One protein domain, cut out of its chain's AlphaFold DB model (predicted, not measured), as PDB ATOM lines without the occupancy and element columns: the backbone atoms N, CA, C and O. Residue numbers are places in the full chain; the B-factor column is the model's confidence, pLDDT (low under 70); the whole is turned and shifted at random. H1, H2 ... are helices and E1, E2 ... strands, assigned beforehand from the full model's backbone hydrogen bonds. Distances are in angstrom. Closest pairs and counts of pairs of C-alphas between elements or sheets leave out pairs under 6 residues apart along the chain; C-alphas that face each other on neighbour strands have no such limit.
ATOM      1  N   VAL A   3     -38.618 -32.016  -2.962       97.50
ATOM      2  CA  VAL A   3     -38.067 -31.047  -3.917       97.50
ATOM      3  C   VAL A   3     -36.609 -30.826  -3.532       97.50
ATOM      4  O   VAL A   3     -36.354 -30.315  -2.444       97.50
ATOM      5  N   TYR A   4     -35.682 -31.273  -4.372       98.06
ATOM      6  CA  TYR A   4     -34.241 -31.215  -4.131       98.06
ATOM      7  C   TYR A   4     -33.651 -30.030  -4.893       98.06
ATOM      8  O   TYR A   4     -33.640 -30.053  -6.117       98.06
ATOM      9  N   GLY A   5     -33.189 -29.002  -4.193       96.75
ATOM     10  CA  GLY A   5     -32.566 -27.831  -4.812       96.75
ATOM     11  C   GLY A   5     -31.056 -27.846  -4.780       96.75
ATOM     12  O   GLY A   5     -30.464 -28.642  -4.058       96.75
ATOM     13  N   ASP A   6     -30.454 -26.893  -5.483       93.88
ATOM     14  CA  ASP A   6     -29.087 -26.463  -5.203       93.88
ATOM     15  C   ASP A   6     -29.035 -25.422  -4.065       93.88
ATOM     16  O   ASP A   6     -30.047 -24.826  -3.678       93.88
ATOM     17  N   PHE A   7     -27.852 -25.231  -3.487       92.62
ATOM     18  CA  PHE A   7     -27.623 -24.358  -2.334       92.62
ATOM     19  C   PHE A   7     -27.464 -22.873  -2.682       92.62
ATOM     20  O   PHE A   7     -27.362 -22.049  -1.767       92.62
ATOM     21  N   ASP A   8     -27.370 -22.515  -3.963       92.94
ATOM     22  CA  ASP A   8     -27.222 -21.127  -4.382       92.94
ATOM     23  C   ASP A   8     -28.570 -20.373  -4.442       92.94
ATOM     24  O   ASP A   8     -29.624 -20.871  -4.037       92.94
ATOM     25  N   ALA A   9     -28.539 -19.110  -4.872       93.38
ATOM     26  CA  ALA A   9     -29.737 -18.281  -4.895       93.38
ATOM     27  C   ALA A   9     -30.802 -18.766  -5.898       93.38
ATOM     28  O   ALA A   9     -31.991 -18.612  -5.602       93.38
ATOM     29  N   ASP A  10     -30.415 -19.323  -7.051       91.69
ATOM     30  CA  ASP A  10     -31.366 -19.830  -8.049       91.69
ATOM     31  C   ASP A  10     -31.989 -21.142  -7.545       91.69
ATOM     32  O   ASP A  10     -33.220 -21.258  -7.471       91.69
ATOM     33  N   GLY A  11     -31.168 -22.058  -7.025       93.56
ATOM     34  CA  GLY A  11     -31.605 -23.334  -6.458       93.56
ATOM     35  C   GLY A  11     -32.529 -23.192  -5.249       93.56
ATOM     36  O   GLY A  11     -33.607 -23.805  -5.201       93.56
ATOM     37  N   VAL A  12     -32.182 -22.327  -4.292       95.50
ATOM     38  CA  VAL A  12     -33.013 -22.081  -3.100       95.50
ATOM     39  C   VAL A  12     -34.338 -21.421  -3.487       95.50
ATOM     40  O   VAL A  12     -35.400 -21.840  -3.010       95.50
ATOM     41  N   THR A  13     -34.310 -20.426  -4.379       94.69
ATOM     42  CA  THR A  13     -35.525 -19.735  -4.841       94.69
ATOM     43  C   THR A  13     -36.461 -20.701  -5.562       94.69
ATOM     44  O   THR A  13     -37.652 -20.766  -5.243       94.69
ATOM     45  N   SER A  14     -35.921 -21.501  -6.481       93.12
ATOM     46  CA  SER A  14     -36.659 -22.509  -7.247       93.12
ATOM     47  C   SER A  14     -37.279 -23.571  -6.345       93.12
ATOM     48  O   SER A  14     -38.446 -23.939  -6.517       93.12
ATOM     49  N   THR A  15     -36.544 -24.003  -5.320       96.38
ATOM     50  CA  THR A  15     -37.018 -24.981  -4.334       96.38
ATOM     51  C   THR A  15     -38.207 -24.460  -3.550       96.38
ATOM     52  O   THR A  15     -39.222 -25.156  -3.432       96.38
ATOM     53  N   VAL A  16     -38.111 -23.236  -3.020       95.12
ATOM     54  CA  VAL A  16     -39.209 -22.605  -2.277       95.12
ATOM     55  C   VAL A  16     -40.416 -22.419  -3.189       95.12
ATOM     56  O   VAL A  16     -41.523 -22.812  -2.822       95.12
ATOM     57  N   LEU A  17     -40.203 -21.890  -4.393       94.75
ATOM     58  CA  LEU A  17     -41.266 -21.616  -5.353       94.75
ATOM     59  C   LEU A  17     -42.041 -22.881  -5.733       94.75
ATOM     60  O   LEU A  17     -43.269 -22.900  -5.638       94.75
ATOM     61  N   LEU A  18     -41.344 -23.952  -6.124       94.19
ATOM     62  CA  LEU A  18     -41.984 -25.211  -6.494       94.19
ATOM     63  C   LEU A  18     -42.685 -25.855  -5.292       94.19
ATOM     64  O   LEU A  18     -43.821 -26.314  -5.414       94.19
ATOM     65  N   THR A  19     -42.041 -25.857  -4.125       95.06
ATOM     66  CA  THR A  19     -42.614 -26.434  -2.902       95.06
ATOM     67  C   THR A  19     -43.908 -25.726  -2.501       95.06
ATOM     68  O   THR A  19     -44.918 -26.384  -2.243       95.06
ATOM     69  N   GLU A  20     -43.908 -24.393  -2.467       94.38
ATOM     70  CA  GLU A  20     -45.091 -23.607  -2.104       94.38
ATOM     71  C   GLU A  20     -46.183 -23.702  -3.168       94.38
ATOM     72  O   GLU A  20     -47.360 -23.811  -2.828       94.38
ATOM     73  N   ALA A  21     -45.825 -23.762  -4.451       92.88
ATOM     74  CA  ALA A  21     -46.812 -23.934  -5.505       92.88
ATOM     75  C   ALA A  21     -47.482 -25.319  -5.458       92.88
ATOM     76  O   ALA A  21     -48.702 -25.411  -5.593       92.88
ATOM     77  N   LEU A  22     -46.730 -26.395  -5.191       90.88
ATOM     78  CA  LEU A  22     -47.295 -27.731  -4.962       90.88
ATOM     79  C   LEU A  22     -48.248 -27.737  -3.760       90.88
ATOM     80  O   LEU A  22     -49.344 -28.296  -3.840       90.88
ATOM     81  N   ARG A  23     -47.875 -27.069  -2.664       92.88
ATOM     82  CA  ARG A  23     -48.740 -26.914  -1.483       92.88
ATOM     83  C   ARG A  23     -50.002 -26.113  -1.793       92.88
ATOM     84  O   ARG A  23     -51.093 -26.518  -1.403       92.88
ATOM     85  N   GLY A  24     -49.876 -25.031  -2.559       91.25
ATOM     86  CA  GLY A  24     -51.000 -24.220  -3.034       91.25
ATOM     87  C   GLY A  24     -51.970 -24.982  -3.945       91.25
ATOM     88  O   GLY A  24     -53.146 -24.638  -4.011       91.25
ATOM     89  N   LEU A  25     -51.510 -26.058  -4.595       90.00
ATOM     90  CA  LEU A  25     -52.347 -26.990  -5.361       90.00
ATOM     91  C   LEU A  25     -53.033 -28.062  -4.492       90.00
ATOM     92  O   LEU A  25     -53.699 -28.946  -5.029       90.00
ATOM     93  N   GLY A  26     -52.903 -27.983  -3.167       89.56
ATOM     94  CA  GLY A  26     -53.577 -28.862  -2.212       89.56
ATOM     95  C   GLY A  26     -52.729 -30.032  -1.711       89.56
ATOM     96  O   GLY A  26     -53.266 -30.895  -1.017       89.56
ATOM     97  N   LEU A  27     -51.427 -30.090  -2.025       89.62
ATOM     98  CA  LEU A  27     -50.546 -31.085  -1.410       89.62
ATOM     99  C   LEU A  27     -50.258 -30.698   0.054       89.62
ATOM    100  O   LEU A  27     -49.780 -29.591   0.309       89.62
ATOM    101  N   PRO A  28     -50.465 -31.605   1.024       88.50
ATOM    102  CA  PRO A  28     -50.095 -31.348   2.413       88.50
ATOM    103  C   PRO A  28     -48.590 -31.086   2.586       88.50
ATOM    104  O   PRO A  28     -47.761 -31.599   1.824       88.50
ATOM    105  N   ARG A  29     -48.212 -30.316   3.615       88.25
ATOM    106  CA  ARG A  29     -46.810 -29.909   3.861       88.25
ATOM    107  C   ARG A  29     -45.877 -31.107   4.036       88.25
ATOM    108  O   ARG A  29     -44.751 -31.085   3.552       88.25
ATOM    109  N   GLU A  30     -46.358 -32.161   4.677       88.44
ATOM    110  CA  GLU A  30     -45.654 -33.422   4.898       88.44
ATOM    111  C   GLU A  30     -45.459 -34.238   3.612       88.44
ATOM    112  O   GLU A  30     -44.557 -35.071   3.535       88.44
ATOM    113  N   LYS A  31     -46.275 -33.990   2.579       89.88
ATOM    114  CA  LYS A  31     -46.177 -34.667   1.281       89.88
ATOM    115  C   LYS A  31     -45.253 -33.949   0.300       89.88
ATOM    116  O   LYS A  31     -44.722 -34.633  -0.575       89.88
ATOM    117  N   ALA A  32     -45.027 -32.642   0.459       92.38
ATOM    118  CA  ALA A  32     -44.113 -31.826  -0.347       92.38
ATOM    119  C   ALA A  32     -43.040 -31.174   0.546       92.38
ATOM    120  O   ALA A  32     -43.255 -30.108   1.137       92.38
ATOM    121  N   ARG A  33     -41.892 -31.851   0.669       95.50
ATOM    122  CA  ARG A  33     -40.782 -31.464   1.555       95.50
ATOM    123  C   ARG A  33     -39.616 -30.896   0.733       95.50
ATOM    124  O   ARG A  33     -39.198 -31.574  -0.200       95.50
ATOM    125  N   PRO A  34     -39.076 -29.711   1.056       96.94
ATOM    126  CA  PRO A  34     -37.858 -29.223   0.420       96.94
ATOM    127  C   PRO A  34     -36.618 -29.934   0.992       96.94
ATOM    128  O   PRO A  34     -36.625 -30.358   2.152       96.94
ATOM    129  N   TYR A  35     -35.562 -30.032   0.191       97.25
ATOM    130  CA  TYR A  35     -34.227 -30.495   0.562       97.25
ATOM    131  C   TYR A  35     -33.193 -29.612  -0.134       97.25
ATOM    132  O   TYR A  35     -33.272 -29.434  -1.345       97.25
ATOM    133  N   ILE A  36     -32.242 -29.075   0.627       96.12
ATOM    134  CA  ILE A  36     -31.097 -28.323   0.107       96.12
ATOM    135  C   ILE A  36     -29.843 -29.029   0.631       96.12
ATOM    136  O   ILE A  36     -29.746 -29.194   1.853       96.12
ATOM    137  N   PRO A  37     -28.922 -29.472  -0.241       93.25
ATOM    138  CA  PRO A  37     -27.705 -30.132   0.189       93.25
ATOM    139  C   PRO A  37     -26.780 -29.162   0.916       93.25
ATOM    140  O   PRO A  37     -26.702 -27.967   0.615       93.25
ATOM    141  N   ASN A  38     -26.024 -29.692   1.867       91.94
ATOM    142  CA  ASN A  38     -24.905 -28.988   2.455       91.94
ATOM    143  C   ASN A  38     -23.742 -28.961   1.456       91.94
ATOM    144  O   ASN A  38     -23.133 -29.985   1.157       91.94
ATOM    145  N   ARG A  39     -23.381 -27.761   1.001       89.50
ATOM    146  CA  ARG A  39     -22.286 -27.541   0.049       89.50
ATOM    147  C   ARG A  39     -20.951 -28.173   0.460       89.50
ATOM    148  O   ARG A  39     -20.192 -28.590  -0.410       89.50
ATOM    149  N   VAL A  40     -20.628 -28.165   1.753       86.38
ATOM    150  CA  VAL A  40     -19.334 -28.636   2.269       86.38
ATOM    151  C   VAL A  40     -19.325 -30.155   2.388       86.38
ATOM    152  O   VAL A  40     -18.370 -30.790   1.951       86.38
ATOM    153  N   ASP A  41     -20.392 -30.722   2.948       85.94
ATOM    154  CA  ASP A  41     -20.440 -32.145   3.290       85.94
ATOM    155  C   ASP A  41     -20.947 -33.018   2.132       85.94
ATOM    156  O   ASP A  41     -20.509 -34.156   1.967       85.94
ATOM    157  N   GLU A  42     -21.869 -32.500   1.316       88.75
ATOM    158  CA  GLU A  42     -22.563 -33.255   0.264       88.75
ATOM    159  C   GLU A  42     -22.134 -32.855  -1.152       88.75
ATOM    160  O   GLU A  42     -22.310 -33.644  -2.084       88.75
ATOM    161  N   GLY A  43     -21.521 -31.678  -1.307       87.69
ATOM    162  CA  GLY A  43     -21.017 -31.165  -2.579       87.69
ATOM    163  C   GLY A  43     -22.074 -30.451  -3.427       87.69
ATOM    164  O   GLY A  43     -23.068 -29.942  -2.912       87.69
ATOM    165  N   TYR A  44     -21.810 -30.360  -4.735       85.19
ATOM    166  CA  TYR A  44     -22.694 -29.734  -5.724       85.19
ATOM    167  C   TYR A  44     -23.461 -30.787  -6.522       85.19
ATOM    168  O   TYR A  44     -22.873 -31.766  -6.986       85.19
ATOM    169  N   GLY A  45     -24.746 -30.527  -6.757       90.56
ATOM    170  CA  GLY A  45     -25.633 -31.419  -7.491       90.56
ATOM    171  C   GLY A  45     -26.196 -32.555  -6.638       90.56
ATOM    172  O   GLY A  45     -26.228 -32.481  -5.412       90.56
ATOM    173  N   LEU A  46     -26.686 -33.605  -7.301       96.00
ATOM    174  CA  LEU A  46     -27.248 -34.758  -6.605       96.00
ATOM    175  C   LEU A  46     -26.159 -35.535  -5.862       96.00
ATOM    176  O   LEU A  46     -25.034 -35.670  -6.333       96.00
ATOM    177  N   ASN A  47     -26.533 -36.110  -4.722       96.81
ATOM    178  CA  ASN A  47     -25.647 -36.916  -3.894       96.81
ATOM    179  C   ASN A  47     -26.330 -38.248  -3.540       96.81
ATOM    180  O   ASN A  47     -27.458 -38.266  -3.041       96.81
ATOM    181  N   MET A  48     -25.653 -39.373  -3.799       97.44
ATOM    182  CA  MET A  48     -26.223 -40.716  -3.606       97.44
ATOM    183  C   MET A  48     -26.629 -40.995  -2.156       97.44
ATOM    184  O   MET A  48     -27.690 -41.572  -1.927       97.44
ATOM    185  N   ALA A  49     -25.823 -40.568  -1.177       97.12
ATOM    186  CA  ALA A  49     -26.127 -40.769   0.240       97.12
ATOM    187  C   ALA A  49     -27.359 -39.956   0.660       97.12
ATOM    188  O   ALA A  49     -28.231 -40.473   1.358       97.12
ATOM    189  N   ALA A  50     -27.484 -38.724   0.160       97.31
ATOM    190  CA  ALA A  50     -28.680 -37.904   0.328       97.31
ATOM    191  C   ALA A  50     -29.927 -38.573  -0.268       97.31
ATOM    192  O   ALA A  50     -30.979 -38.601   0.365       97.31
ATOM    193  N   LEU A  51     -29.821 -39.135  -1.474       98.12
ATOM    194  CA  LEU A  51     -30.934 -39.818  -2.141       98.12
ATOM    195  C   LEU A  51     -31.361 -41.081  -1.382       98.12
ATOM    196  O   LEU A  51     -32.558 -41.283  -1.165       98.12
ATOM    197  N   THR A  52     -30.405 -41.878  -0.896       97.94
ATOM    198  CA  THR A  52     -30.682 -43.015  -0.004       97.94
ATOM    199  C   THR A  52     -31.380 -42.550   1.271       97.94
ATOM    200  O   THR A  52     -32.442 -43.065   1.611       97.94
ATOM    201  N   LYS A  53     -30.868 -41.503   1.926       97.06
ATOM    202  CA  LYS A  53     -31.482 -40.907   3.118       97.06
ATOM    203  C   LYS A  53     -32.918 -40.442   2.863       97.06
ATOM    204  O   LYS A  53     -33.818 -40.707   3.656       97.06
ATOM    205  N   ILE A  54     -33.161 -39.767   1.741       97.19
ATOM    206  CA  ILE A  54     -34.494 -39.313   1.327       97.19
ATOM    207  C   ILE A  54     -35.440 -40.504   1.116       97.19
ATOM    208  O   ILE A  54     -36.618 -40.442   1.485       97.19
ATOM    209  N   LYS A  55     -34.953 -41.602   0.539       97.19
ATOM    210  CA  LYS A  55     -35.753 -42.813   0.370       97.19
ATOM    211  C   LYS A  55     -36.088 -43.457   1.717       97.19
ATOM    212  O   LYS A  55     -37.260 -43.722   1.983       97.19
ATOM    213  N   GLU A  56     -35.079 -43.691   2.547       97.12
ATOM    214  CA  GLU A  56     -35.179 -44.506   3.760       97.12
ATOM    215  C   GLU A  56     -35.783 -43.741   4.940       97.12
ATOM    216  O   GLU A  56     -36.757 -44.195   5.537       97.12
ATOM    217  N   GLU A  57     -35.261 -42.555   5.257       94.88
ATOM    218  CA  GLU A  57     -35.705 -41.787   6.423       94.88
ATOM    219  C   GLU A  57     -36.969 -40.979   6.127       94.88
ATOM    220  O   GLU A  57     -37.826 -40.794   6.993       94.88
ATOM    221  N   PHE A  58     -37.090 -40.431   4.912       93.44
ATOM    222  CA  PHE A  58     -38.217 -39.555   4.576       93.44
ATOM    223  C   PHE A  58     -39.374 -40.320   3.929       93.44
ATOM    224  O   PHE A  58     -40.458 -39.745   3.777       93.44
ATOM    225  N   GLY A  59     -39.163 -41.587   3.555       95.19
ATOM    226  CA  GLY A  59     -40.164 -42.433   2.907       95.19
ATOM    227  C   GLY A  59     -40.605 -41.892   1.546       95.19
ATOM    228  O   GLY A  59     -41.757 -42.082   1.143       95.19
ATOM    229  N   ALA A  60     -39.744 -41.140   0.856       96.06
ATOM    230  CA  ALA A  60     -40.092 -40.561  -0.431       96.06
ATOM    231  C   ALA A  60     -40.083 -41.630  -1.535       96.06
ATOM    232  O   ALA A  60     -39.194 -42.470  -1.610       96.06
ATOM    233  N   SER A  61     -41.075 -41.577  -2.422       96.31
ATOM    234  CA  SER A  61     -41.101 -42.364  -3.663       96.31
ATOM    235  C   SER A  61     -40.697 -41.554  -4.897       96.31
ATOM    236  O   SER A  61     -40.505 -42.134  -5.953       96.31
ATOM    237  N   LEU A  62     -40.584 -40.229  -4.761       97.44
ATOM    238  CA  LEU A  62     -40.298 -39.291  -5.845       97.44
ATOM    239  C   LEU A  62     -39.453 -38.125  -5.326       97.44
ATOM    240  O   LEU A  62     -39.818 -37.511  -4.309       97.44
ATOM    241  N   VAL A  63     -38.404 -37.790  -6.072       98.12
ATOM    242  CA  VAL A  63     -37.655 -36.534  -5.985       98.12
ATOM    243  C   VAL A  63     -37.874 -35.725  -7.261       98.12
ATOM    244  O   VAL A  63     -37.777 -36.248  -8.370       98.12
ATOM    245  N   ILE A  64     -38.158 -34.436  -7.092       97.56
ATOM    246  CA  ILE A  64     -38.084 -33.443  -8.164       97.56
ATOM    247  C   ILE A  64     -36.843 -32.603  -7.881       97.56
ATOM    248  O   ILE A  64     -36.849 -31.855  -6.902       97.56
ATOM    249  N   SER A  65     -35.782 -32.757  -8.671       97.38
ATOM    250  CA  SER A  65     -34.631 -31.866  -8.564       97.38
ATOM    251  C   SER A  65     -34.905 -30.566  -9.307       97.38
ATOM    252  O   SER A  65     -35.566 -30.577 -10.346       97.38
ATOM    253  N   VAL A  66     -34.424 -29.466  -8.742       96.50
ATOM    254  CA  VAL A  66     -34.451 -28.130  -9.326       96.50
ATOM    255  C   VAL A  66     -33.036 -27.564  -9.271       96.50
ATOM    256  O   VAL A  66     -32.330 -27.756  -8.279       96.50
ATOM    257  N   ASP A  67     -32.623 -26.899 -10.343       95.81
ATOM    258  CA  ASP A  67     -31.300 -26.271 -10.509       95.81
ATOM    259  C   ASP A  67     -30.112 -27.242 -10.464       95.81
ATOM    260  O   ASP A  67     -28.947 -26.867 -10.339       95.81
ATOM    261  N   CYS A  68     -30.396 -28.539 -10.528       95.50
ATOM    262  CA  CYS A  68     -29.369 -29.558 -10.538       95.50
ATOM    263  C   CYS A  68     -29.882 -30.878 -11.109       95.50
ATOM    264  O   CYS A  68     -31.083 -31.150 -11.187       95.50
ATOM    265  N   GLY A  69     -28.931 -31.749 -11.441       95.25
ATOM    266  CA  GLY A  69     -29.188 -33.135 -11.806       95.25
ATOM    267  C   GLY A  69     -29.054 -33.444 -13.294       95.25
ATOM    268  O   GLY A  69     -28.942 -34.620 -13.632       95.25
ATOM    269  N   ILE A  70     -28.964 -32.456 -14.200       95.62
ATOM    270  CA  ILE A  70     -28.867 -32.728 -15.652       95.62
ATOM    271  C   ILE A  70     -27.605 -33.495 -16.063       95.62
ATOM    272  O   ILE A  70     -27.570 -34.095 -17.133       95.62
ATOM    273  N   ARG A  71     -26.574 -33.491 -15.214       95.00
ATOM    274  CA  ARG A  71     -25.312 -34.226 -15.418       95.00
ATOM    275  C   ARG A  71     -25.147 -35.410 -14.460       95.00
ATOM    276  O   ARG A  71     -24.133 -36.095 -14.523       95.00
ATOM    277  N   SER A  72     -26.122 -35.656 -13.589       96.00
ATOM    278  CA  SER A  72     -26.043 -36.631 -12.496       96.00
ATOM    279  C   SER A  72     -26.559 -38.011 -12.921       96.00
ATOM    280  O   SER A  72     -27.536 -38.532 -12.383       96.00
ATOM    281  N   VAL A  73     -25.941 -38.586 -13.959       96.88
ATOM    282  CA  VAL A  73     -26.368 -39.866 -14.556       96.88
ATOM    283  C   VAL A  73     -26.289 -41.002 -13.535       96.88
ATOM    284  O   VAL A  73     -27.249 -41.759 -13.375       96.88
ATOM    285  N   ALA A  74     -25.173 -41.094 -12.808       97.56
ATOM    286  CA  ALA A  74     -24.937 -42.159 -11.839       97.56
ATOM    287  C   ALA A  74     -25.872 -42.044 -10.628       97.56
ATOM    288  O   ALA A  74     -26.418 -43.043 -10.168       97.56
ATOM    289  N   GLU A  75     -26.103 -40.832 -10.128       98.19
ATOM    290  CA  GLU A  75     -26.954 -40.578  -8.968       98.19
ATOM    291  C   GLU A  75     -28.424 -40.863  -9.277       98.19
ATOM    292  O   GLU A  75     -29.127 -41.438  -8.448       98.19
ATOM    293  N   VAL A  76     -28.885 -40.519 -10.483       98.00
ATOM    294  CA  VAL A  76     -30.244 -40.847 -10.930       98.00
ATOM    295  C   VAL A  76     -30.396 -42.352 -11.162       98.00
ATOM    296  O   VAL A  76     -31.414 -42.925 -10.777       98.00
ATOM    297  N   ALA A  77     -29.381 -43.024 -11.712       98.19
ATOM    298  CA  ALA A  77     -29.382 -44.483 -11.819       98.19
ATOM    299  C   ALA A  77     -29.435 -45.161 -10.437       98.19
ATOM    300  O   ALA A  77     -30.206 -46.102 -10.240       98.19
ATOM    301  N   HIS A  78     -28.676 -44.647  -9.464       98.44
ATOM    302  CA  HIS A  78     -28.726 -45.093  -8.070       98.44
ATOM    303  C   HIS A  78     -30.122 -44.902  -7.466       98.44
ATOM    304  O   HIS A  78     -30.685 -45.866  -6.948       98.44
ATOM    305  N   ALA A  79     -30.722 -43.713  -7.601       98.12
ATOM    306  CA  ALA A  79     -32.084 -43.440  -7.132       98.12
ATOM    307  C   ALA A  79     -33.101 -44.439  -7.707       98.12
ATOM    308  O   ALA A  79     -33.853 -45.067  -6.958       98.12
ATOM    309  N   ASN A  80     -33.062 -44.674  -9.019       97.12
ATOM    310  CA  ASN A  80     -33.935 -45.650  -9.661       97.12
ATOM    311  C   ASN A  80     -33.728 -47.066  -9.100       97.12
ATOM    312  O   ASN A  80     -34.702 -47.778  -8.857       97.12
ATOM    313  N   SER A  81     -32.476 -47.471  -8.847       98.12
ATOM    314  CA  SER A  81     -32.156 -48.804  -8.311       98.12
ATOM    315  C   SER A  81     -32.740 -49.057  -6.915       98.12
ATOM    316  O   SER A  81     -33.105 -50.188  -6.599       98.12
ATOM    317  N   ILE A  82     -32.907 -48.002  -6.109       97.88
ATOM    318  CA  ILE A  82     -33.532 -48.062  -4.778       97.88
ATOM    319  C   ILE A  82     -35.042 -47.755  -4.815       97.88
ATOM    320  O   ILE A  82     -35.680 -47.579  -3.774       97.88
ATOM    321  N   GLY A  83     -35.641 -47.683  -6.011       96.94
ATOM    322  CA  GLY A  83     -37.063 -47.400  -6.211       96.94
ATOM    323  C   GLY A  83     -37.458 -45.972  -5.829       96.94
ATOM    324  O   GLY A  83     -38.519 -45.764  -5.227       96.94
ATOM    325  N   LEU A  84     -36.579 -45.003  -6.087       97.88
ATOM    326  CA  LEU A  84     -36.827 -43.574  -5.938       97.88
ATOM    327  C   LEU A  84     -36.916 -42.937  -7.329       97.88
ATOM    328  O   LEU A  84     -35.904 -42.797  -8.010       97.88
ATOM    329  N   ASP A  85     -38.123 -42.540  -7.736       97.94
ATOM    330  CA  ASP A  85     -38.329 -41.894  -9.033       97.94
ATOM    331  C   ASP A  85     -37.697 -40.498  -9.050       97.94
ATOM    332  O   ASP A  85     -37.770 -39.755  -8.063       97.94
ATOM    333  N   MET A  86     -37.151 -40.111 -10.203       97.69
ATOM    334  CA  MET A  86     -36.498 -38.818 -10.400       97.69
ATOM    335  C   MET A  86     -37.189 -38.013 -11.504       97.69
ATOM    336  O   MET A  86     -37.370 -38.494 -12.622       97.69
ATOM    337  N   ILE A  87     -37.537 -36.762 -11.210       97.25
ATOM    338  CA  ILE A  87     -37.851 -35.731 -12.206       97.25
ATOM    339  C   ILE A  87     -36.775 -34.660 -12.090       97.25
ATOM    340  O   ILE A  87     -36.560 -34.139 -11.002       97.25
ATOM    341  N   ILE A  88     -36.123 -34.324 -13.198       95.44
ATOM    342  CA  ILE A  88     -35.065 -33.314 -13.235       95.44
ATOM    343  C   ILE A  88     -35.616 -32.051 -13.886       95.44
ATOM    344  O   ILE A  88     -36.058 -32.110 -15.037       95.44
ATOM    345  N   THR A  89     -35.579 -30.921 -13.185       94.56
ATOM    346  CA  THR A  89     -35.677 -29.589 -13.786       94.56
ATOM    347  C   THR A  89     -34.332 -28.900 -13.627       94.56
ATOM    348  O   THR A  89     -33.744 -28.899 -12.547       94.56
ATOM    349  N   ASP A  90     -33.783 -28.449 -14.746       93.81
ATOM    350  CA  ASP A  90     -32.446 -27.873 -14.776       93.81
ATOM    351  C   ASP A  90     -32.319 -26.962 -16.004       93.81
ATOM    352  O   ASP A  90     -32.963 -27.183 -17.037       93.81
ATOM    353  N   HIS A  91     -31.424 -25.989 -15.940       92.25
ATOM    354  CA  HIS A  91     -31.091 -25.087 -17.033       92.25
ATOM    355  C   HIS A  91     -29.600 -25.098 -17.405       92.25
ATOM    356  O   HIS A  91     -29.192 -24.427 -18.360       92.25
ATOM    357  N   HIS A  92     -28.773 -25.891 -16.723       93.56
ATOM    358  CA  HIS A  92     -27.359 -26.058 -17.043       93.56
ATOM    359  C   HIS A  92     -27.138 -26.713 -18.415       93.56
ATOM    360  O   HIS A  92     -28.049 -27.243 -19.059       93.56
ATOM    361  N   SER A  93     -25.899 -26.633 -18.905       92.44
ATOM    362  CA  SER A  93     -25.498 -27.270 -20.161       92.44
ATOM    363  C   SER A  93     -25.630 -28.790 -20.077       92.44
ATOM    364  O   SER A  93     -25.247 -29.405 -19.082       92.44
ATOM    365  N   LEU A  94     -26.145 -29.385 -21.152       90.81
ATOM    366  CA  LEU A  94     -26.329 -30.829 -21.254       90.81
ATOM    367  C   LEU A  94     -24.978 -31.544 -21.356       90.81
ATOM    368  O   LEU A  94     -24.041 -31.031 -21.971       90.81
ATOM    369  N   ALA A  95     -24.909 -32.742 -20.784       89.94
ATOM    370  CA  ALA A  95     -23.883 -33.717 -21.128       89.94
ATOM    371  C   ALA A  95     -24.283 -34.490 -22.403       89.94
ATOM    372  O   ALA A  95     -25.368 -34.287 -22.949       89.94
ATOM    373  N   GLU A  96     -23.394 -35.362 -22.882       89.25
ATOM    374  CA  GLU A  96     -23.672 -36.258 -24.015       89.25
ATOM    375  C   GLU A  96     -24.808 -37.238 -23.693       89.25
ATOM    376  O   GLU A  96     -25.711 -37.451 -24.501       89.25
ATOM    377  N   GLU A  97     -24.795 -37.769 -22.471       92.50
ATOM    378  CA  GLU A  97     -25.834 -38.639 -21.940       92.50
ATOM    379  C   GLU A  97     -26.733 -37.871 -20.967       92.50
ATOM    380  O   GLU A  97     -26.269 -37.091 -20.132       92.50
ATOM    381  N   LEU A  98     -28.040 -38.105 -21.076       93.69
ATOM    382  CA  LEU A  98     -29.021 -37.572 -20.140       93.69
ATOM    383  C   LEU A  98     -29.250 -38.562 -18.994       93.69
ATOM    384  O   LEU A  98     -29.281 -39.768 -19.235       93.69
ATOM    385  N   PRO A  99     -29.489 -38.076 -17.764       95.38
ATOM    386  CA  PRO A  99     -29.782 -38.950 -16.642       95.38
ATOM    387  C   PRO A  99     -31.044 -39.783 -16.923       95.38
ATOM    388  O   PRO A  99     -32.002 -39.252 -17.502       95.38
ATOM    389  N   PRO A 100     -31.094 -41.055 -16.483       95.94
ATOM    390  CA  PRO A 100     -32.213 -41.962 -16.741       95.94
ATOM    391  C   PRO A 100     -33.431 -41.655 -15.847       95.94
ATOM    392  O   PRO A 100     -33.986 -42.532 -15.198       95.94
ATOM    393  N   ALA A 101     -33.836 -40.390 -15.766       95.38
ATOM    394  CA  ALA A 101     -34.954 -39.923 -14.958       95.38
ATOM    395  C   ALA A 101     -36.305 -40.157 -15.654       95.38
ATOM    396  O   ALA A 101     -36.403 -40.170 -16.882       95.38
ATOM    397  N   THR A 102     -37.372 -40.241 -14.858       95.75
ATOM    398  CA  THR A 102     -38.766 -40.326 -15.324       95.75
ATOM    399  C   THR A 102     -39.126 -39.164 -16.249       95.75
ATOM    400  O   THR A 102     -39.869 -39.335 -17.215       95.75
ATOM    401  N   ALA A 103     -38.593 -37.973 -15.968       92.94
ATOM    402  CA  ALA A 103     -38.662 -36.825 -16.862       92.94
ATOM    403  C   ALA A 103     -37.443 -35.914 -16.676       92.94
ATOM    404  O   ALA A 103     -36.951 -35.742 -15.563       92.94
ATOM    405  N   VAL A 104     -37.002 -35.289 -17.770       93.00
ATOM    406  CA  VAL A 104     -35.913 -34.303 -17.778       93.00
ATOM    407  C   VAL A 104     -36.389 -33.048 -18.504       93.00
ATOM    408  O   VAL A 104     -36.627 -33.060 -19.714       93.00
ATOM    409  N   ILE A 105     -36.534 -31.959 -17.760       91.56
ATOM    410  CA  ILE A 105     -37.071 -30.677 -18.204       91.56
ATOM    411  C   ILE A 105     -35.915 -29.684 -18.225       91.56
ATOM    412  O   ILE A 105     -35.513 -29.165 -17.194       91.56
ATOM    413  N   ASN A 106     -35.378 -29.435 -19.418       91.19
ATOM    414  CA  ASN A 106     -34.319 -28.453 -19.617       91.19
ATOM    415  C   ASN A 106     -34.535 -27.735 -20.962       91.19
ATOM    416  O   ASN A 106     -34.781 -28.403 -21.977       91.19
ATOM    417  N   PRO A 107     -34.497 -26.389 -21.002       88.75
ATOM    418  CA  PRO A 107     -34.792 -25.621 -22.206       88.75
ATOM    419  C   PRO A 107     -33.745 -25.841 -23.303       88.75
ATOM    420  O   PRO A 107     -34.074 -25.733 -24.481       88.75
ATOM    421  N   LYS A 108     -32.509 -26.209 -22.948       90.38
ATOM    422  CA  LYS A 108     -31.392 -26.452 -23.872       90.38
ATOM    423  C   LYS A 108     -31.468 -27.804 -24.578       90.38
ATOM    424  O   LYS A 108     -30.669 -28.049 -25.477       90.38
ATOM    425  N   ARG A 109     -32.427 -28.671 -24.224       89.25
ATOM    426  CA  ARG A 109     -32.631 -29.944 -24.927       89.25
ATOM    427  C   ARG A 109     -32.907 -29.727 -26.422       89.25
ATOM    428  O   ARG A 109     -33.668 -28.812 -26.759       89.25
ATOM    429  N   PRO A 110     -32.366 -30.584 -27.311       85.94
ATOM    430  CA  PRO A 110     -32.623 -30.491 -28.749       85.94
ATOM    431  C   PRO A 110     -34.107 -30.630 -29.114       85.94
ATOM    432  O   PRO A 110     -34.568 -30.011 -30.066       85.94
ATOM    433  N   ASP A 111     -34.864 -31.410 -28.337       85.94
ATOM    434  CA  ASP A 111     -36.303 -31.638 -28.510       85.94
ATOM    435  C   ASP A 111     -37.185 -30.599 -27.789       85.94
ATOM    436  O   ASP A 111     -38.412 -30.704 -27.817       85.94
ATOM    437  N   SER A 112     -36.594 -29.587 -27.140       83.62
ATOM    438  CA  SER A 112     -37.350 -28.525 -26.471       83.62
ATOM    439  C   SER A 112     -37.787 -27.440 -27.456       83.62
ATOM    440  O   SER A 112     -36.958 -26.728 -28.032       83.62
ATOM    441  N   ALA A 113     -39.104 -27.249 -27.569       83.12
ATOM    442  CA  ALA A 113     -39.727 -26.167 -28.335       83.12
ATOM    443  C   ALA A 113     -39.709 -24.804 -27.610       83.12
ATOM    444  O   ALA A 113     -40.244 -23.821 -28.127       83.12
ATOM    445  N   TYR A 114     -39.126 -24.721 -26.410       79.81
ATOM    446  CA  TYR A 114     -39.094 -23.471 -25.660       79.81
ATOM    447  C   TYR A 114     -38.188 -22.434 -26.340       79.81
ATOM    448  O   TYR A 114     -37.044 -22.763 -26.674       79.81
ATOM    449  N   PRO A 115     -38.667 -21.191 -26.535       80.81
ATOM    450  CA  PRO A 115     -37.945 -20.196 -27.321       80.81
ATOM    451  C   PRO A 115     -36.694 -19.662 -26.614       80.81
ATOM    452  O   PRO A 115     -35.718 -19.340 -27.284       80.81
ATOM    453  N   ASP A 116     -36.701 -19.582 -25.280       83.88
ATOM    454  CA  ASP A 116     -35.592 -19.013 -24.510       83.88
ATOM    455  C   ASP A 116     -34.718 -20.104 -23.873       83.88
ATOM    456  O   ASP A 116     -35.063 -20.718 -22.864       83.88
ATOM    457  N   LYS A 117     -33.549 -20.337 -24.473       82.94
ATOM    458  CA  LYS A 117     -32.580 -21.347 -24.026       82.94
ATOM    459  C   LYS A 117     -31.782 -20.922 -22.785       82.94
ATOM    460  O   LYS A 117     -31.067 -21.753 -22.230       82.94
ATOM    461  N   MET A 118     -31.905 -19.667 -22.357       82.44
ATOM    462  CA  MET A 118     -31.185 -19.076 -21.224       82.44
ATOM    463  C   MET A 118     -32.112 -18.768 -20.043       82.44
ATOM    464  O   MET A 118     -31.776 -17.947 -19.192       82.44
ATOM    465  N   LEU A 119     -33.267 -19.438 -19.978       78.19
ATOM    466  CA  LEU A 119     -34.199 -19.294 -18.867       78.19
ATOM    467  C   LEU A 119     -33.490 -19.615 -17.533       78.19
ATOM    468  O   LEU A 119     -32.844 -20.662 -17.445       78.19
ATOM    469  N   PRO A 120     -33.590 -18.752 -16.507       71.19
ATOM    470  CA  PRO A 120     -33.115 -19.084 -15.165       71.19
ATOM    471  C   PRO A 120     -33.965 -20.208 -14.561       71.19
ATOM    472  O   PRO A 120     -35.130 -20.373 -14.959       71.19
ATOM    473  N   GLU A 121     -33.423 -20.959 -13.600       81.38
ATOM    474  CA  GLU A 121     -34.124 -22.126 -13.068       81.38
ATOM    475  C   GLU A 121     -35.460 -21.729 -12.442       81.38
ATOM    476  O   GLU A 121     -36.471 -22.360 -12.740       81.38
ATOM    477  N   TRP A 122     -35.538 -20.633 -11.682       74.06
ATOM    478  CA  TRP A 122     -36.797 -20.212 -11.043       74.06
ATOM    479  C   TRP A 122     -37.958 -19.980 -12.037       74.06
ATOM    480  O   TRP A 122     -39.141 -20.055 -11.676       74.06
ATOM    481  N   GLY A 123     -37.655 -19.745 -13.318       65.69
ATOM    482  CA  GLY A 123     -38.645 -19.651 -14.390       65.69
ATOM    483  C   GLY A 123     -39.233 -21.004 -14.818       65.69
ATOM    484  O   GLY A 123     -40.388 -21.063 -15.261       65.69
ATOM    485  N   LEU A 124     -38.483 -22.099 -14.670       73.25
ATOM    486  CA  LEU A 124     -38.864 -23.442 -15.116       73.25
ATOM    487  C   LEU A 124     -40.042 -24.027 -14.319       73.25
ATOM    488  O   LEU A 124     -41.046 -24.367 -14.961       73.25
ATOM    489  N   PRO A 125     -40.032 -24.080 -12.966       71.25
ATOM    490  CA  PRO A 125     -41.164 -24.573 -12.181       71.25
ATOM    491  C   PRO A 125     -42.470 -23.829 -12.473       71.25
ATOM    492  O   PRO A 125     -43.531 -24.443 -12.607       71.25
ATOM    493  N   THR A 126     -42.400 -22.504 -12.632       70.44
ATOM    494  CA  THR A 126     -43.571 -21.653 -12.897       70.44
ATOM    495  C   THR A 126     -44.223 -21.998 -14.235       70.44
ATOM    496  O   THR A 126     -45.449 -22.142 -14.338       70.44
ATOM    497  N   ASN A 127     -43.400 -22.166 -15.271       68.38
ATOM    498  CA  ASN A 127     -43.850 -22.536 -16.609       68.38
ATOM    499  C   ASN A 127     -44.376 -23.973 -16.659       68.38
ATOM    500  O   ASN A 127     -45.429 -24.222 -17.262       68.38
ATOM    501  N   TRP A 128     -43.689 -24.894 -15.983       69.06
ATOM    502  CA  TRP A 128     -44.083 -26.293 -15.881       69.06
ATOM    503  C   TRP A 128     -45.448 -26.444 -15.207       69.06
ATOM    504  O   TRP A 128     -46.371 -26.998 -15.806       69.06
ATOM    505  N   LEU A 129     -45.648 -25.858 -14.022       67.81
ATOM    506  CA  LEU A 129     -46.917 -25.940 -13.289       67.81
ATOM    507  C   LEU A 129     -48.090 -25.338 -14.075       67.81
ATOM    508  O   LEU A 129     -49.172 -25.930 -14.127       67.81
ATOM    509  N   ARG A 130     -47.883 -24.207 -14.766       64.12
ATOM    510  CA  ARG A 130     -48.900 -23.596 -15.646       64.12
ATOM    511  C   ARG A 130     -49.321 -24.500 -16.806       64.12
ATOM    512  O   ARG A 130     -50.445 -24.372 -17.304       64.12
ATOM    513  N   ARG A 131     -48.431 -25.359 -17.299       63.19
ATOM    514  CA  ARG A 131     -48.726 -26.296 -18.392       63.19
ATOM    515  C   ARG A 131     -49.279 -27.617 -17.867       63.19
ATOM    516  O   ARG A 131     -50.330 -28.033 -18.348       63.19
ATOM    517  N   CYS A 132     -48.714 -28.185 -16.805       60.28
ATOM    518  CA  CYS A 132     -49.265 -29.355 -16.112       60.28
ATOM    519  C   CYS A 132     -50.705 -29.120 -15.636       60.28
ATOM    520  O   CYS A 132     -51.575 -29.957 -15.873       60.28
ATOM    521  N   GLY A 133     -51.007 -27.942 -15.078       56.34
ATOM    522  CA  GLY A 133     -52.369 -27.564 -14.692       56.34
ATOM    523  C   GLY A 133     -53.353 -27.471 -15.869       56.34
ATOM    524  O   GLY A 133     -54.551 -27.697 -15.691       56.34
ATOM    525  N   ARG A 134     -52.871 -27.190 -17.089       44.81
ATOM    526  CA  ARG A 134     -53.683 -27.220 -18.322       44.81
ATOM    527  C   ARG A 134     -53.856 -28.637 -18.872       44.81
ATOM    528  O   ARG A 134     -54.937 -28.956 -19.366       44.81
ATOM    529  N   VAL A 135     -52.833 -29.482 -18.754       47.09
ATOM    530  CA  VAL A 135     -52.836 -30.877 -19.225       47.09
ATOM    531  C   VAL A 135     -53.685 -31.779 -18.321       47.09
ATOM    532  O   VAL A 135     -54.554 -32.493 -18.821       47.09
ATOM    533  N   CYS A 136     -53.534 -31.696 -16.995       37.50
ATOM    534  CA  CYS A 136     -54.254 -32.575 -16.061       37.50
ATOM    535  C   CYS A 136     -55.757 -32.202 -15.935       37.50
ATOM    536  O   CYS A 136     -56.561 -33.027 -15.515       37.50
ATOM    537  N   ARG A 137     -56.195 -31.019 -16.415       41.28
ATOM    538  CA  ARG A 137     -57.632 -30.712 -16.626       41.28
ATOM    539  C   ARG A 137     -58.255 -31.458 -17.813       41.28
ATOM    540  O   ARG A 137     -59.476 -31.471 -17.928       41.28
ATOM    541  N   ARG A 138     -57.453 -32.033 -18.717       36.03
ATOM    542  CA  ARG A 138     -57.940 -32.631 -19.971       36.03
ATOM    543  C   ARG A 138     -57.779 -34.150 -20.066       36.03
ATOM    544  O   ARG A 138     -58.526 -34.742 -20.838       36.03
ATOM    545  N   ARG A 139     -56.881 -34.804 -19.313       31.84
ATOM    546  CA  ARG A 139     -56.729 -36.280 -19.300       31.84
ATOM    547  C   ARG A 139     -56.235 -36.788 -17.941       31.84
ATOM    548  O   ARG A 139     -55.427 -36.122 -17.301       31.84
ATOM    549  N   ARG A 140     -56.704 -37.978 -17.523       30.50
ATOM    550  CA  ARG A 140     -56.137 -38.727 -16.383       30.50
ATOM    551  C   ARG A 140     -54.636 -38.877 -16.624       30.50
ATOM    552  O   ARG A 140     -54.232 -39.336 -17.688       30.50
ATOM    553  N   CYS A 141     -53.850 -38.402 -15.665       33.50
ATOM    554  CA  CYS A 141     -52.410 -38.232 -15.774       33.50
ATOM    555  C   CYS A 141     -51.700 -39.609 -15.864       33.50
ATOM    556  O   CYS A 141     -51.388 -40.229 -14.855       33.50
ATOM    557  N   THR A 142     -51.456 -40.085 -17.088       28.53
ATOM    558  CA  THR A 142     -50.480 -41.134 -17.431       28.53
ATOM    559  C   THR A 142     -49.475 -40.523 -18.404       28.53
ATOM    560  O   THR A 142     -49.876 -40.104 -19.487       28.53
ATOM    561  N   ALA A 143     -48.207 -40.445 -17.984       32.81
ATOM    562  CA  ALA A 143     -47.045 -39.954 -18.733       32.81
ATOM    563  C   ALA A 143     -47.223 -38.580 -19.416       32.81
ATOM    564  O   ALA A 143     -47.603 -38.475 -20.581       32.81
ATOM    565  N   VAL A 144     -46.879 -37.503 -18.700       37.84
ATOM    566  CA  VAL A 144     -46.575 -36.218 -19.345       37.84
ATOM    567  C   VAL A 144     -45.221 -36.390 -20.036       37.84
ATOM    568  O   VAL A 144     -44.183 -36.378 -19.380       37.84
ATOM    569  N   THR A 145     -45.220 -36.612 -21.350       36.38
ATOM    570  CA  THR A 145     -43.983 -36.633 -22.141       36.38
ATOM    571  C   THR A 145     -43.366 -35.233 -22.161       36.38
ATOM    572  O   THR A 145     -44.087 -34.233 -22.176       36.38
ATOM    573  N   THR A 146     -42.036 -35.133 -22.183       45.06
ATOM    574  CA  THR A 146     -41.291 -33.856 -22.235       45.06
ATOM    575  C   THR A 146     -41.770 -32.929 -23.357       45.06
ATOM    576  O   THR A 146     -41.833 -31.717 -23.171       45.06
ATOM    577  N   SER A 147     -42.222 -33.490 -24.481       37.59
ATOM    578  CA  SER A 147     -42.797 -32.771 -25.628       37.59
ATOM    579  C   SER A 147     -44.119 -32.062 -25.316       37.59
ATOM    580  O   SER A 147     -44.472 -31.112 -25.995       37.59
ATOM    581  N   SER A 148     -44.867 -32.512 -24.307       37.66
ATOM    582  CA  SER A 148     -46.137 -31.895 -23.891       37.66
ATOM    583  C   SER A 148     -45.962 -30.780 -22.849       37.66
ATOM    584  O   SER A 148     -46.902 -30.036 -22.552       37.66
ATOM    585  N   ILE A 149     -44.744 -30.639 -22.318       48.34
ATOM    586  CA  ILE A 149     -44.324 -29.540 -21.443       48.34
ATOM    587  C   ILE A 149     -43.779 -28.368 -22.270       48.34
ATOM    588  O   ILE A 149     -43.857 -27.233 -21.801       48.34
TER     589      ILE A 149
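Overview. This is residues 3 to 149 of the 150 residues of the protein "DHH domain-containing protein" of Anaerolineae bacterium (UniProt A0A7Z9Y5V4). What would one see first? A small core of three strands side by side, E2, E3 and E4, has the helix pair H2 and H3 to one side and the pair H1 and H4 to the other, with the short H5 near E4. Long loops, among them residues 90 to 102 and 106 to 122, make up much of the rest. What is printed, and in which order? There are 147 residues with five named helices and four named strands, in the order H1 E1 H2 E2 H3 E3 E4 H4 H5; the sheet runs E2 E3 E4, all parallel. What are its class and size? The class is mixed, helices and strands, though under half of the residues are in named elements; the whole is compact, with a radius of gyration of the C-alphas of 14.5 A, and rounded, spanning 40 by 36 by 30 A.

Along the chain. Where are the strands? E2 is residues 62 to 65, E3 residues 85 to 89 and E4 residues 103 to 105; E3, the longest, measures 13.5 A from C-alpha 85 at (-38.329, -41.894, -9.033) to C-alpha 89. E1, residues 33 to 35, pairs with no named strand. Where are the helices? H1, residues 9 to 24, measures 22.2 A and begins with C-alpha 9 at (-29.737, -18.281, -4.895). H2 is residues 48 to 56, 12.2 A, and H3 residues 73 to 81, 12.3 A. H4 is residues 123 to 135, 18.7 A, and H5 residues 146 to 149, 5.3 A, ending with C-alpha 149 at (-44.324, -29.540, -21.443).

Arrangement. How do the strands pair? E2 and E3 are parallel at 20 degrees, with N 65 and O 87 2.8 A apart, within hydrogen-bond range. E3 and E4 are parallel at 10 degrees, with N 105 and O 88 2.8 A apart, also within range; E2 and E4 are the edge strands. How do H3 and H2 stand? H3 is on the sheet over E3 at a height over the sheet of 8.4 A, along the strands at 17 degrees to E3 on the local plane, which is fitted to only just enough C-alphas, 6; the closest C-alphas, of Val 76 and Met 86, are 6.6 A apart. E2, H3 and E3 form a strand-helix-strand unit, two parallel neighbour strands with a helix between, whose crossover is right-handed. H2 only grazes the sheet with residues 51 to 55 and touches H3 at a shallow tilt of 23 degrees, the same way, closest at the C-alphas of Met 48 and Glu 75, 5.4 A. What of the other elements? H1 and H4 only graze the sheet, and they touch through residues 14 to 18 and 123 to 126 at a shallow tilt of 25 degrees, the same way, closest at the C-alphas of Leu 18 and Pro 125, 5.8 A. H4 and H5 only just touch, with 3 pairs of C-alphas within 8 A, closest Arg 131 and Ile 149 at 6.3 A; H5 only grazes the sheet, with only just 5 pairs within 10 A. E1 and E2 are near each other, while H1 and H3, for instance, are apart. Are the helix backbones complete? In H1, H2 and H3 every O i to N i+4 pair is within hydrogen-bond range, in H4 8 of 9 are, and H5 is too short for such a pair.

Size, cuts and confidence. How far does it reach? The two C-alphas farthest apart, of Val 40 and Arg 138, are 44.7 A apart. Is it unbroken, and which links are long? The printed part, residues 3 to 149, has no cut; the long links are E1 to H2, E3 to E4 and E4 to H4. Where is confidence low? The mean pLDDT of the printed part is 84.8, and residue 123 and residues 127 to 149 are under 70.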